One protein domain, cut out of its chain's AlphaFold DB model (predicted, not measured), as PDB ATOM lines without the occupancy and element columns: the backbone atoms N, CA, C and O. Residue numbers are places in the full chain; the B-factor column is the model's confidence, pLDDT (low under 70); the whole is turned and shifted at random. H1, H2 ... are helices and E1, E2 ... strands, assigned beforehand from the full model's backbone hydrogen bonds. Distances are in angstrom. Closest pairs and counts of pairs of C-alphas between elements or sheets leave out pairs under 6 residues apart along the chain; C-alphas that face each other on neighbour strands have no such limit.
ATOM      1  N   LEU A 301      18.374  -1.638 -88.085       87.00
ATOM      2  CA  LEU A 301      17.238  -2.520 -88.251       87.00
ATOM      3  C   LEU A 301      17.237  -2.994 -89.709       87.00
ATOM      4  O   LEU A 301      17.036  -2.205 -90.628       87.00
ATOM      5  N   THR A 302      17.483  -4.283 -89.920       82.81
ATOM      6  CA  THR A 302      17.536  -4.901 -91.253       82.81
ATOM      7  C   THR A 302      16.518  -6.024 -91.349       82.81
ATOM      8  O   THR A 302      16.366  -6.774 -90.382       82.81
ATOM      9  N   ASP A 303      15.860  -6.166 -92.503       75.06
ATOM     10  CA  ASP A 303      15.019  -7.338 -92.744       75.06
ATOM     11  C   ASP A 303      15.913  -8.543 -93.018       75.06
ATOM     12  O   ASP A 303      16.688  -8.573 -93.974       75.06
ATOM     13  N   ILE A 304      15.829  -9.517 -92.131       69.50
ATOM     14  CA  ILE A 304      16.321 -10.869 -92.336       69.50
ATOM     15  C   ILE A 304      15.135 -11.711 -91.908       69.50
ATOM     16  O   ILE A 304      14.642 -11.491 -90.796       69.50
ATOM     17  N   ASP A 305      14.666 -12.588 -92.800       60.22
ATOM     18  CA  ASP A 305      13.519 -13.466 -92.569       60.22
ATOM     19  C   ASP A 305      13.602 -14.022 -91.135       60.22
ATOM     20  O   ASP A 305      14.510 -14.781 -90.795       60.22
ATOM     21  N   ASP A 306      12.715 -13.527 -90.267       50.94
ATOM     22  CA  ASP A 306      12.576 -13.932 -88.868       50.94
ATOM     23  C   ASP A 306      13.739 -13.587 -87.912       50.94
ATOM     24  O   ASP A 306      14.242 -14.451 -87.196       50.94
ATOM     25  N   VAL A 307      14.132 -12.311 -87.776       53.00
ATOM     26  CA  VAL A 307      15.058 -11.879 -86.702       53.00
ATOM     27  C   VAL A 307      14.494 -10.739 -85.844       53.00
ATOM     28  O   VAL A 307      14.265  -9.629 -86.307       53.00
ATOM     29  N   CYS A 308      14.324 -10.997 -84.542       57.34
ATOM     30  CA  CYS A 308      13.828 -10.023 -83.549       57.34
ATOM     31  C   CYS A 308      14.884  -9.583 -82.518       57.34
ATOM     32  O   CYS A 308      14.549  -8.950 -81.516       57.34
ATOM     33  N   SER A 309      16.148  -9.957 -82.726       76.31
ATOM     34  CA  SER A 309      17.267  -9.670 -81.822       76.31
ATOM     35  C   SER A 309      18.547  -9.399 -82.619       76.31
ATOM     36  O   SER A 309      18.518  -9.294 -83.840       76.31
ATOM     37  N   ILE A 310      19.691  -9.286 -81.947       85.12
ATOM     38  CA  ILE A 310      20.982  -9.109 -82.618       85.12
ATOM     39  C   ILE A 310      21.351 -10.390 -83.364       85.12
ATOM     40  O   ILE A 310      21.514 -11.440 -82.748       85.12
ATOM     41  N   CYS A 311      21.517 -10.287 -84.680       87.44
ATOM     42  CA  CYS A 311      22.022 -11.356 -85.534       87.44
ATOM     43  C   CYS A 311      23.400 -10.974 -86.079       87.44
ATOM     44  O   CYS A 311      23.656  -9.816 -86.413       87.44
ATOM     45  N   ILE A 312      24.292 -11.961 -86.157       88.25
ATOM     46  CA  ILE A 312      25.603 -11.824 -86.788       88.25
ATOM     47  C   ILE A 312      25.553 -12.608 -88.091       88.25
ATOM     48  O   ILE A 312      25.213 -13.788 -88.106       88.25
ATOM     49  N   SER A 313      25.885 -11.930 -89.185       88.12
ATOM     50  CA  SER A 313      25.928 -12.530 -90.515       88.12
ATOM     51  C   SER A 313      27.372 -12.596 -90.981       88.12
ATOM     52  O   SER A 313      28.085 -11.593 -90.929       88.12
ATOM     53  N   THR A 314      27.807 -13.766 -91.430       89.00
ATOM     54  CA  THR A 314      29.161 -13.987 -91.940       89.00
ATOM     55  C   THR A 314      29.097 -14.224 -93.444       89.00
ATOM     56  O   THR A 314      28.133 -14.786 -93.959       89.00
ATOM     57  N   ARG A 315      30.106 -13.758 -94.185       86.00
ATOM     58  CA  ARG A 315      30.213 -13.997 -95.628       86.00
ATOM     59  C   ARG A 315      31.397 -14.915 -95.885       86.00
ATOM     60  O   ARG A 315      32.536 -14.503 -95.694       86.00
ATOM     61  N   GLY A 316      31.111 -16.131 -96.334       82.44
ATOM     62  CA  GLY A 316      32.111 -17.102 -96.766       82.44
ATOM     63  C   GLY A 316      32.070 -17.341 -98.276       82.44
ATOM     64  O   GLY A 316      31.314 -16.709 -99.015       82.44
ATOM     65  N   GLU A 317      32.852 -18.316 -98.739       80.06
ATOM     66  CA  GLU A 317      32.906 -18.721-100.154       80.06
ATOM     67  C   GLU A 317      31.558 -19.226-100.689       80.06
ATOM     68  O   GLU A 317      31.257 -19.087-101.871       80.06
ATOM     69  N   ARG A 318      30.723 -19.795 -99.810       81.06
ATOM     70  CA  ARG A 318      29.406 -20.357-100.151       81.06
ATOM     71  C   ARG A 318      28.260 -19.342-100.066       81.06
ATOM     72  O   ARG A 318      27.113 -19.726-100.257       81.06
ATOM     73  N   GLY A 319      28.562 -18.073 -99.785       86.00
ATOM     74  CA  GLY A 319      27.571 -17.011 -99.622       86.00
ATOM     75  C   GLY A 319      27.505 -16.456 -98.199       86.00
ATOM     76  O   GLY A 319      28.449 -16.588 -97.417       86.00
ATOM     77  N   ILE A 320      26.398 -15.779 -97.897       85.88
ATOM     78  CA  ILE A 320      26.129 -15.185 -96.583       85.88
ATOM     79  C   ILE A 320      25.402 -16.214 -95.717       85.88
ATOM     80  O   ILE A 320      24.447 -16.841 -96.171       85.88
ATOM     81  N   ILE A 321      25.863 -16.382 -94.481       85.44
ATOM     82  CA  ILE A 321      25.264 -17.250 -93.468       85.44
ATOM     83  C   ILE A 321      24.813 -16.367 -92.308       85.44
ATOM     84  O   ILE A 321      25.600 -15.592 -91.764       85.44
ATOM     85  N   HIS A 322      23.545 -16.494 -91.924       84.19
ATOM     86  CA  HIS A 322      22.979 -15.821 -90.760       84.19
ATOM     87  C   HIS A 322      23.051 -16.759 -89.554       84.19
ATOM     88  O   HIS A 322      22.570 -17.890 -89.616       84.19
ATOM     89  N   LEU A 323      23.682 -16.308 -88.471       85.19
ATOM     90  CA  LEU A 323      23.721 -17.059 -87.217       85.19
ATOM     91  C   LEU A 323      22.411 -16.879 -86.438       85.19
ATOM     92  O   LEU A 323      21.671 -15.918 -86.649       85.19
ATOM     93  N   GLU A 324      22.137 -17.795 -85.506       81.94
ATOM     94  CA  GLU A 324      20.954 -17.715 -84.643       81.94
ATOM     95  C   GLU A 324      20.912 -16.363 -83.892       81.94
ATOM     96  O   GLU A 324      21.927 -15.959 -83.306       81.94
ATOM     97  N   PRO A 325      19.758 -15.668 -83.858       83.81
ATOM     98  CA  PRO A 325      19.616 -14.418 -83.121       83.81
ATOM     99  C   PRO A 325      19.996 -14.560 -81.641       83.81
ATOM    100  O   PRO A 325      19.547 -15.455 -80.923       83.81
ATOM    101  N   ILE A 326      20.810 -13.632 -81.148       87.12
ATOM    102  CA  ILE A 326      21.305 -13.646 -79.773       87.12
ATOM    103  C   ILE A 326      20.323 -12.879 -78.892       87.12
ATOM    104  O   ILE A 326      20.271 -11.651 -78.916       87.12
ATOM    105  N   GLU A 327      19.520 -13.596 -78.110       84.94
ATOM    106  CA  GLU A 327      18.552 -12.996 -77.186       84.94
ATOM    107  C   GLU A 327      19.213 -12.179 -76.061       84.94
ATOM    108  O   GLU A 327      20.324 -12.480 -75.614       84.94
ATOM    109  N   LEU A 328      18.466 -11.226 -75.491       85.69
ATOM    110  CA  LEU A 328      18.909 -10.402 -74.358       85.69
ATOM    111  C   LEU A 328      19.492 -11.225 -73.196       85.69
ATOM    112  O   LEU A 328      20.509 -10.845 -72.624       85.69
ATOM    113  N   LYS A 329      18.900 -12.379 -72.861       87.06
ATOM    114  CA  LYS A 329      19.411 -13.250 -71.785       87.06
ATOM    115  C   LYS A 329      20.823 -13.768 -72.069       87.06
ATOM    116  O   LYS A 329      21.637 -13.841 -71.150       87.06
ATOM    117  N   LYS A 330      21.113 -14.121 -73.326       88.88
ATOM    118  CA  LYS A 330      22.452 -14.542 -73.761       88.88
ATOM    119  C   LYS A 330      23.408 -13.338 -73.713       88.88
ATOM    120  O   LYS A 330      24.489 -13.448 -73.139       88.88
ATOM    121  N   LEU A 331      22.954 -12.166 -74.173       88.81
ATOM    122  CA  LEU A 331      23.726 -10.913 -74.138       88.81
ATOM    123  C   LEU A 331      24.058 -10.413 -72.719       88.81
ATOM    124  O   LEU A 331      25.075  -9.761 -72.499       88.81
ATOM    125  N   GLN A 332      23.222 -10.736 -71.734       87.25
ATOM    126  CA  GLN A 332      23.461 -10.428 -70.320       87.25
ATOM    127  C   GLN A 332      24.554 -11.288 -69.683       87.25
ATOM    128  O   GLN A 332      25.164 -10.872 -68.689       87.25
ATOM    129  N   ALA A 333      24.759 -12.495 -70.212       87.62
ATOM    130  CA  ALA A 333      25.832 -13.384 -69.794       87.62
ATOM    131  C   ALA A 333      27.138 -13.038 -70.517       87.62
ATOM    132  O   ALA A 333      28.199 -13.056 -69.892       87.62
ATOM    133  N   LYS A 334      27.056 -12.711 -71.808       88.62
ATOM    134  CA  LYS A 334      28.198 -12.450 -72.680       88.62
ATOM    135  C   LYS A 334      27.877 -11.299 -73.637       88.62
ATOM    136  O   LYS A 334      26.889 -11.366 -74.356       88.62
ATOM    137  N   SER A 335      28.694 -10.253 -73.640       89.19
ATOM    138  CA  SER A 335      28.440  -9.036 -74.425       89.19
ATOM    139  C   SER A 335      28.551  -9.278 -75.936       89.19
ATOM    140  O   SER A 335      29.171 -10.248 -76.379       89.19
ATOM    141  N   VAL A 336      28.012  -8.360 -76.752       90.12
ATOM    142  CA  VAL A 336      28.143  -8.441 -78.221       90.12
ATOM    143  C   VAL A 336      29.609  -8.411 -78.659       90.12
ATOM    144  O   VAL A 336      29.978  -9.114 -79.593       90.12
ATOM    145  N   PHE A 337      30.461  -7.659 -77.957       88.88
ATOM    146  CA  PHE A 337      31.900  -7.624 -78.224       88.88
ATOM    147  C   PHE A 337      32.560  -8.992 -78.077       88.88
ATOM    148  O   PHE A 337      33.321  -9.408 -78.946       88.88
ATOM    149  N   GLU A 338      32.261  -9.703 -76.992       87.50
ATOM    150  CA  GLU A 338      32.822 -11.031 -76.760       87.50
ATOM    151  C   GLU A 338      32.247 -12.053 -77.757       87.50
ATOM    152  O   GLU A 338      32.942 -12.976 -78.163       87.50
ATOM    153  N   TYR A 339      30.979 -11.927 -78.167       90.56
ATOM    154  CA  TYR A 339      30.436 -12.766 -79.243       90.56
ATOM    155  C   TYR A 339      31.144 -12.514 -80.575       90.56
ATOM    156  O   TYR A 339      31.520 -13.471 -81.245       90.56
ATOM    157  N   LEU A 340      31.364 -11.246 -80.929       88.81
ATOM    158  CA  LEU A 340      32.074 -10.859 -82.143       88.81
ATOM    159  C   LEU A 340      33.500 -11.426 -82.167       88.81
ATOM    160  O   LEU A 340      33.912 -11.957 -83.192       88.81
ATOM    161  N   ALA A 341      34.227 -11.344 -81.048       87.12
ATOM    162  CA  ALA A 341      35.585 -11.872 -80.940       87.12
ATOM    163  C   ALA A 341      35.634 -13.399 -81.107       87.12
ATOM    164  O   ALA A 341      36.379 -13.882 -81.957       87.12
ATOM    165  N   ASP A 342      34.809 -14.152 -80.371       87.94
ATOM    166  CA  ASP A 342      34.794 -15.620 -80.472       87.94
ATOM    167  C   ASP A 342      34.393 -16.097 -81.875       87.94
ATOM    168  O   ASP A 342      34.969 -17.051 -82.390       87.94
ATOM    169  N   ILE A 343      33.411 -15.443 -82.506       88.50
ATOM    170  CA  ILE A 343      32.985 -15.797 -83.868       88.50
ATOM    171  C   ILE A 343      34.091 -15.460 -84.864       88.50
ATOM    172  O   ILE A 343      34.370 -16.262 -85.752       88.50
ATOM    173  N   ALA A 344      34.748 -14.307 -84.715       88.12
ATOM    174  CA  ALA A 344      35.848 -13.938 -85.591       88.12
ATOM    175  C   ALA A 344      37.032 -14.906 -85.481       88.12
ATOM    176  O   ALA A 344      37.626 -15.253 -86.500       88.12
ATOM    177  N   GLU A 345      37.337 -15.393 -84.279       86.25
ATOM    178  CA  GLU A 345      38.364 -16.414 -84.067       86.25
ATOM    179  C   GLU A 345      37.949 -17.776 -84.653       86.25
ATOM    180  O   GLU A 345      38.712 -18.377 -85.411       86.25
ATOM    181  N   SER A 346      36.728 -18.237 -84.360       86.69
ATOM    182  CA  SER A 346      36.207 -19.539 -84.808       86.69
ATOM    183  C   SER A 346      36.074 -19.629 -86.331       86.69
ATOM    184  O   SER A 346      36.493 -20.613 -86.939       86.69
ATOM    185  N   GLU A 347      35.520 -18.590 -86.956       85.69
ATOM    186  CA  GLU A 347      35.236 -18.536 -88.396       85.69
ATOM    187  C   GLU A 347      36.365 -17.867 -89.205       85.69
ATOM    188  O   GLU A 347      36.236 -17.687 -90.415       85.69
ATOM    189  N   ARG A 348      37.482 -17.497 -88.555       86.38
ATOM    190  CA  ARG A 348      38.640 -16.805 -89.162       86.38
ATOM    191  C   ARG A 348      38.253 -15.525 -89.915       86.38
ATOM    192  O   ARG A 348      38.697 -15.282 -91.036       86.38
ATOM    193  N   ILE A 349      37.414 -14.699 -89.296       89.06
ATOM    194  CA  ILE A 349      36.949 -13.431 -89.866       89.06
ATOM    195  C   ILE A 349      37.986 -12.345 -89.590       89.06
ATOM    196  O   ILE A 349      38.270 -12.015 -88.442       89.06
ATOM    197  N   GLU A 350      38.514 -11.743 -90.651       91.12
ATOM    198  CA  GLU A 350      39.513 -10.675 -90.535       91.12
ATOM    199  C   GLU A 350      38.888  -9.275 -90.419       91.12
ATOM    200  O   GLU A 350      39.455  -8.394 -89.768       91.12
ATOM    201  N   TYR A 351      37.711  -9.064 -91.019       93.69
ATOM    202  CA  TYR A 351      37.078  -7.749 -91.147       93.69
ATOM    203  C   TYR A 351      35.600  -7.773 -90.765       93.69
ATOM    204  O   TYR A 351      34.871  -8.713 -91.077       93.69
ATOM    205  N   VAL A 352      35.143  -6.676 -90.166       93.00
ATOM    206  CA  VAL A 352      33.731  -6.380 -89.921       93.00
ATOM    207  C   VAL A 352      33.284  -5.306 -90.901       93.00
ATOM    208  O   VAL A 352      33.945  -4.278 -91.043       93.00
ATOM    209  N   LEU A 353      32.151  -5.532 -91.564       92.75
ATOM    210  CA  LEU A 353      31.490  -4.511 -92.370       92.75
ATOM    211  C   LEU A 353      30.675  -3.597 -91.448       92.75
ATOM    212  O   LEU A 353      29.758  -4.077 -90.786       92.75
ATOM    213  N   THR A 354      30.986  -2.305 -91.414       92.19
ATOM    214  CA  THR A 354      30.246  -1.296 -90.641       92.19
ATOM    215  C   THR A 354      28.970  -0.857 -91.366       92.19
ATOM    216  O   THR A 354      28.795  -1.119 -92.559       92.19
ATOM    217  N   ALA A 355      28.095  -0.135 -90.665       88.81
ATOM    218  CA  ALA A 355      26.895   0.495 -91.222       88.81
ATOM    219  C   ALA A 355      27.197   1.535 -92.310       88.81
ATOM    220  O   ALA A 355      26.353   1.819 -93.150       88.81
ATOM    221  N   GLU A 356      28.406   2.095 -92.309       89.38
ATOM    222  CA  GLU A 356      28.893   3.000 -93.356       89.38
ATOM    223  C   GLU A 356      29.469   2.234 -94.559       89.38
ATOM    224  O   GLU A 356      30.087   2.824 -95.442       89.38
ATOM    225  N   HIS A 357      29.288   0.911 -94.594       90.19
ATOM    226  CA  HIS A 357      29.825   0.003 -95.605       90.19
ATOM    227  C   HIS A 357      31.361   0.009 -95.692       90.19
ATOM    228  O   HIS A 357      31.935  -0.252 -96.750       90.19
ATOM    229  N   LEU A 358      32.035   0.260 -94.566       93.19
ATOM    230  CA  LEU A 358      33.492   0.203 -94.455       93.19
ATOM    231  C   LEU A 358      33.925  -1.122 -93.830       93.19
ATOM    232  O   LEU A 358      33.306  -1.610 -92.889       93.19
ATOM    233  N   LEU A 359      35.009  -1.703 -94.342       93.31
ATOM    234  CA  LEU A 359      35.627  -2.881 -93.738       93.31
ATOM    235  C   LEU A 359      36.635  -2.438 -92.681       93.31
ATOM    236  O   LEU A 359      37.627  -1.785 -92.997       93.31
ATOM    237  N   VAL A 360      36.386  -2.816 -91.430       94.00
ATOM    238  CA  VAL A 360      37.268  -2.525 -90.297       94.00
ATOM    239  C   VAL A 360      37.897  -3.828 -89.803       94.00
ATOM    240  O   VAL A 360      37.158  -4.778 -89.537       94.00
ATOM    241  N   PRO A 361      39.234  -3.907 -89.662       94.19
ATOM    242  CA  PRO A 361      39.887  -5.090 -89.117       94.19
ATOM    243  C   PRO A 361      39.386  -5.420 -87.711       94.19
ATOM    244  O   PRO A 361      39.315  -4.540 -86.847       94.19
ATOM    245  N   VAL A 362      39.105  -6.696 -87.448       91.31
ATOM    246  CA  VAL A 362      38.669  -7.164 -86.120       91.31
ATOM    247  C   VAL A 362      39.699  -6.803 -85.049       91.31
ATOM    248  O   VAL A 362      39.327  -6.382 -83.957       91.31
ATOM    249  N   THR A 363      40.992  -6.873 -85.374       90.19
ATOM    250  CA  THR A 363      42.094  -6.500 -84.471       90.19
ATOM    251  C   THR A 363      41.973  -5.063 -83.959       90.19
ATOM    252  O   THR A 363      42.112  -4.826 -82.761       90.19
ATOM    253  N   GLN A 364      41.615  -4.113 -84.829       92.25
ATOM    254  CA  GLN A 364      41.410  -2.715 -84.438       92.25
ATOM    255  C   GLN A 364      40.215  -2.555 -83.493       92.25
ATOM    256  O   GLN A 364      40.266  -1.750 -82.564       92.25
ATOM    257  N   LEU A 365      39.140  -3.323 -83.700       89.88
ATOM    258  CA  LEU A 365      37.971  -3.303 -82.817       89.88
ATOM    259  C   LEU A 365      38.310  -3.899 -81.444       89.88
ATOM    260  O   LEU A 365      37.975  -3.308 -80.417       89.88
ATOM    261  N   VAL A 366      39.018  -5.031 -81.417       86.62
ATOM    262  CA  VAL A 366      39.472  -5.680 -80.178       86.62
ATOM    263  C   VAL A 366      40.331  -4.725 -79.347       86.62
ATOM    264  O   VAL A 366      40.084  -4.572 -78.150       86.62
TER     265      VAL A 366
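This is residues 301 to 366 of the 486 residues of an uncharacterized protein of Dictyocaulus viviparus (UniProt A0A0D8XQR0). Two small strand hairpins, E1 with E2 and E3 with E4, and the helix H2 make the three corners of a triangle with few contacts between them. H3 follows E4 of the second hairpin with no residue between them and ends beside H2, while H1 sits out beyond the first end of H2, and the first twelve residues, 301 to 312, form a loop with no named element. The printed part has 66 residues, with four named strands and three named helices in the order E1, E2, H1, H2, E3, E4, H3. Each hairpin is its own antiparallel sheet of two strands, and the class is mixed, helices and strands. The whole is compact, with a radius of gyration of the C-alphas of 12.2 A, and rounded, spanning 27 by 26 by 23 A.

Start after the loop, where E1, residues 313 to 316, and E2, residues 319 to 322, form a hairpin, antiparallel at 154 degrees. Look there for N 314 and O 321, 2.9 A apart, and N 321 and O 314, 2.8 A apart, both within hydrogen-bond range. Next come H1, residues 328 to 333, and H2, residues 336 to 346, which are near each other, with 5 pairs of C-alphas within 10 A. Further on, E3, residues 351 to 353, and E4, residues 359 to 361, form the second hairpin, antiparallel at 147 degrees, with N 352 and O 360 within hydrogen-bond range at 2.8 A. H3, residues 362 to 366, only just touches H2, with 3 pairs of C-alphas within 8 A; the closest are those of Ala 341 and Val 366, 7.4 A apart. The closest C-alphas of E3 and H3 are those of Tyr 351 and Val 362, at 5.3 A. Among the pairs that stay apart are E1 and E3, E2 and H2, and H1 and H3. Every O i to N i+4 pair is within hydrogen-bond range in H2 and H3, and 1 of 2 in H1.

Find C-alpha 313 at (25.928, -12.530, -90.515), where E1 begins; it runs 9.9 A, and E2 returns over 10.1 A. H1 covers 8.8 A. Then find C-alpha 336 at (28.143, -8.441, -78.221); from there H2 runs 15.2 A. E3 measures 6.6 A, E4 6.7 A and H3 6.2 A, ending at C-alpha 366 at (39.472, -5.680, -80.178).

The two C-alphas farthest apart are those of Glu 317 and Gln 332, at 32.4 A. The printed part has no cut, and each link between named elements is tight. In the B-factor column the mean pLDDT of the printed part is 85.4; look at residues 304 to 308 for the five values under 70.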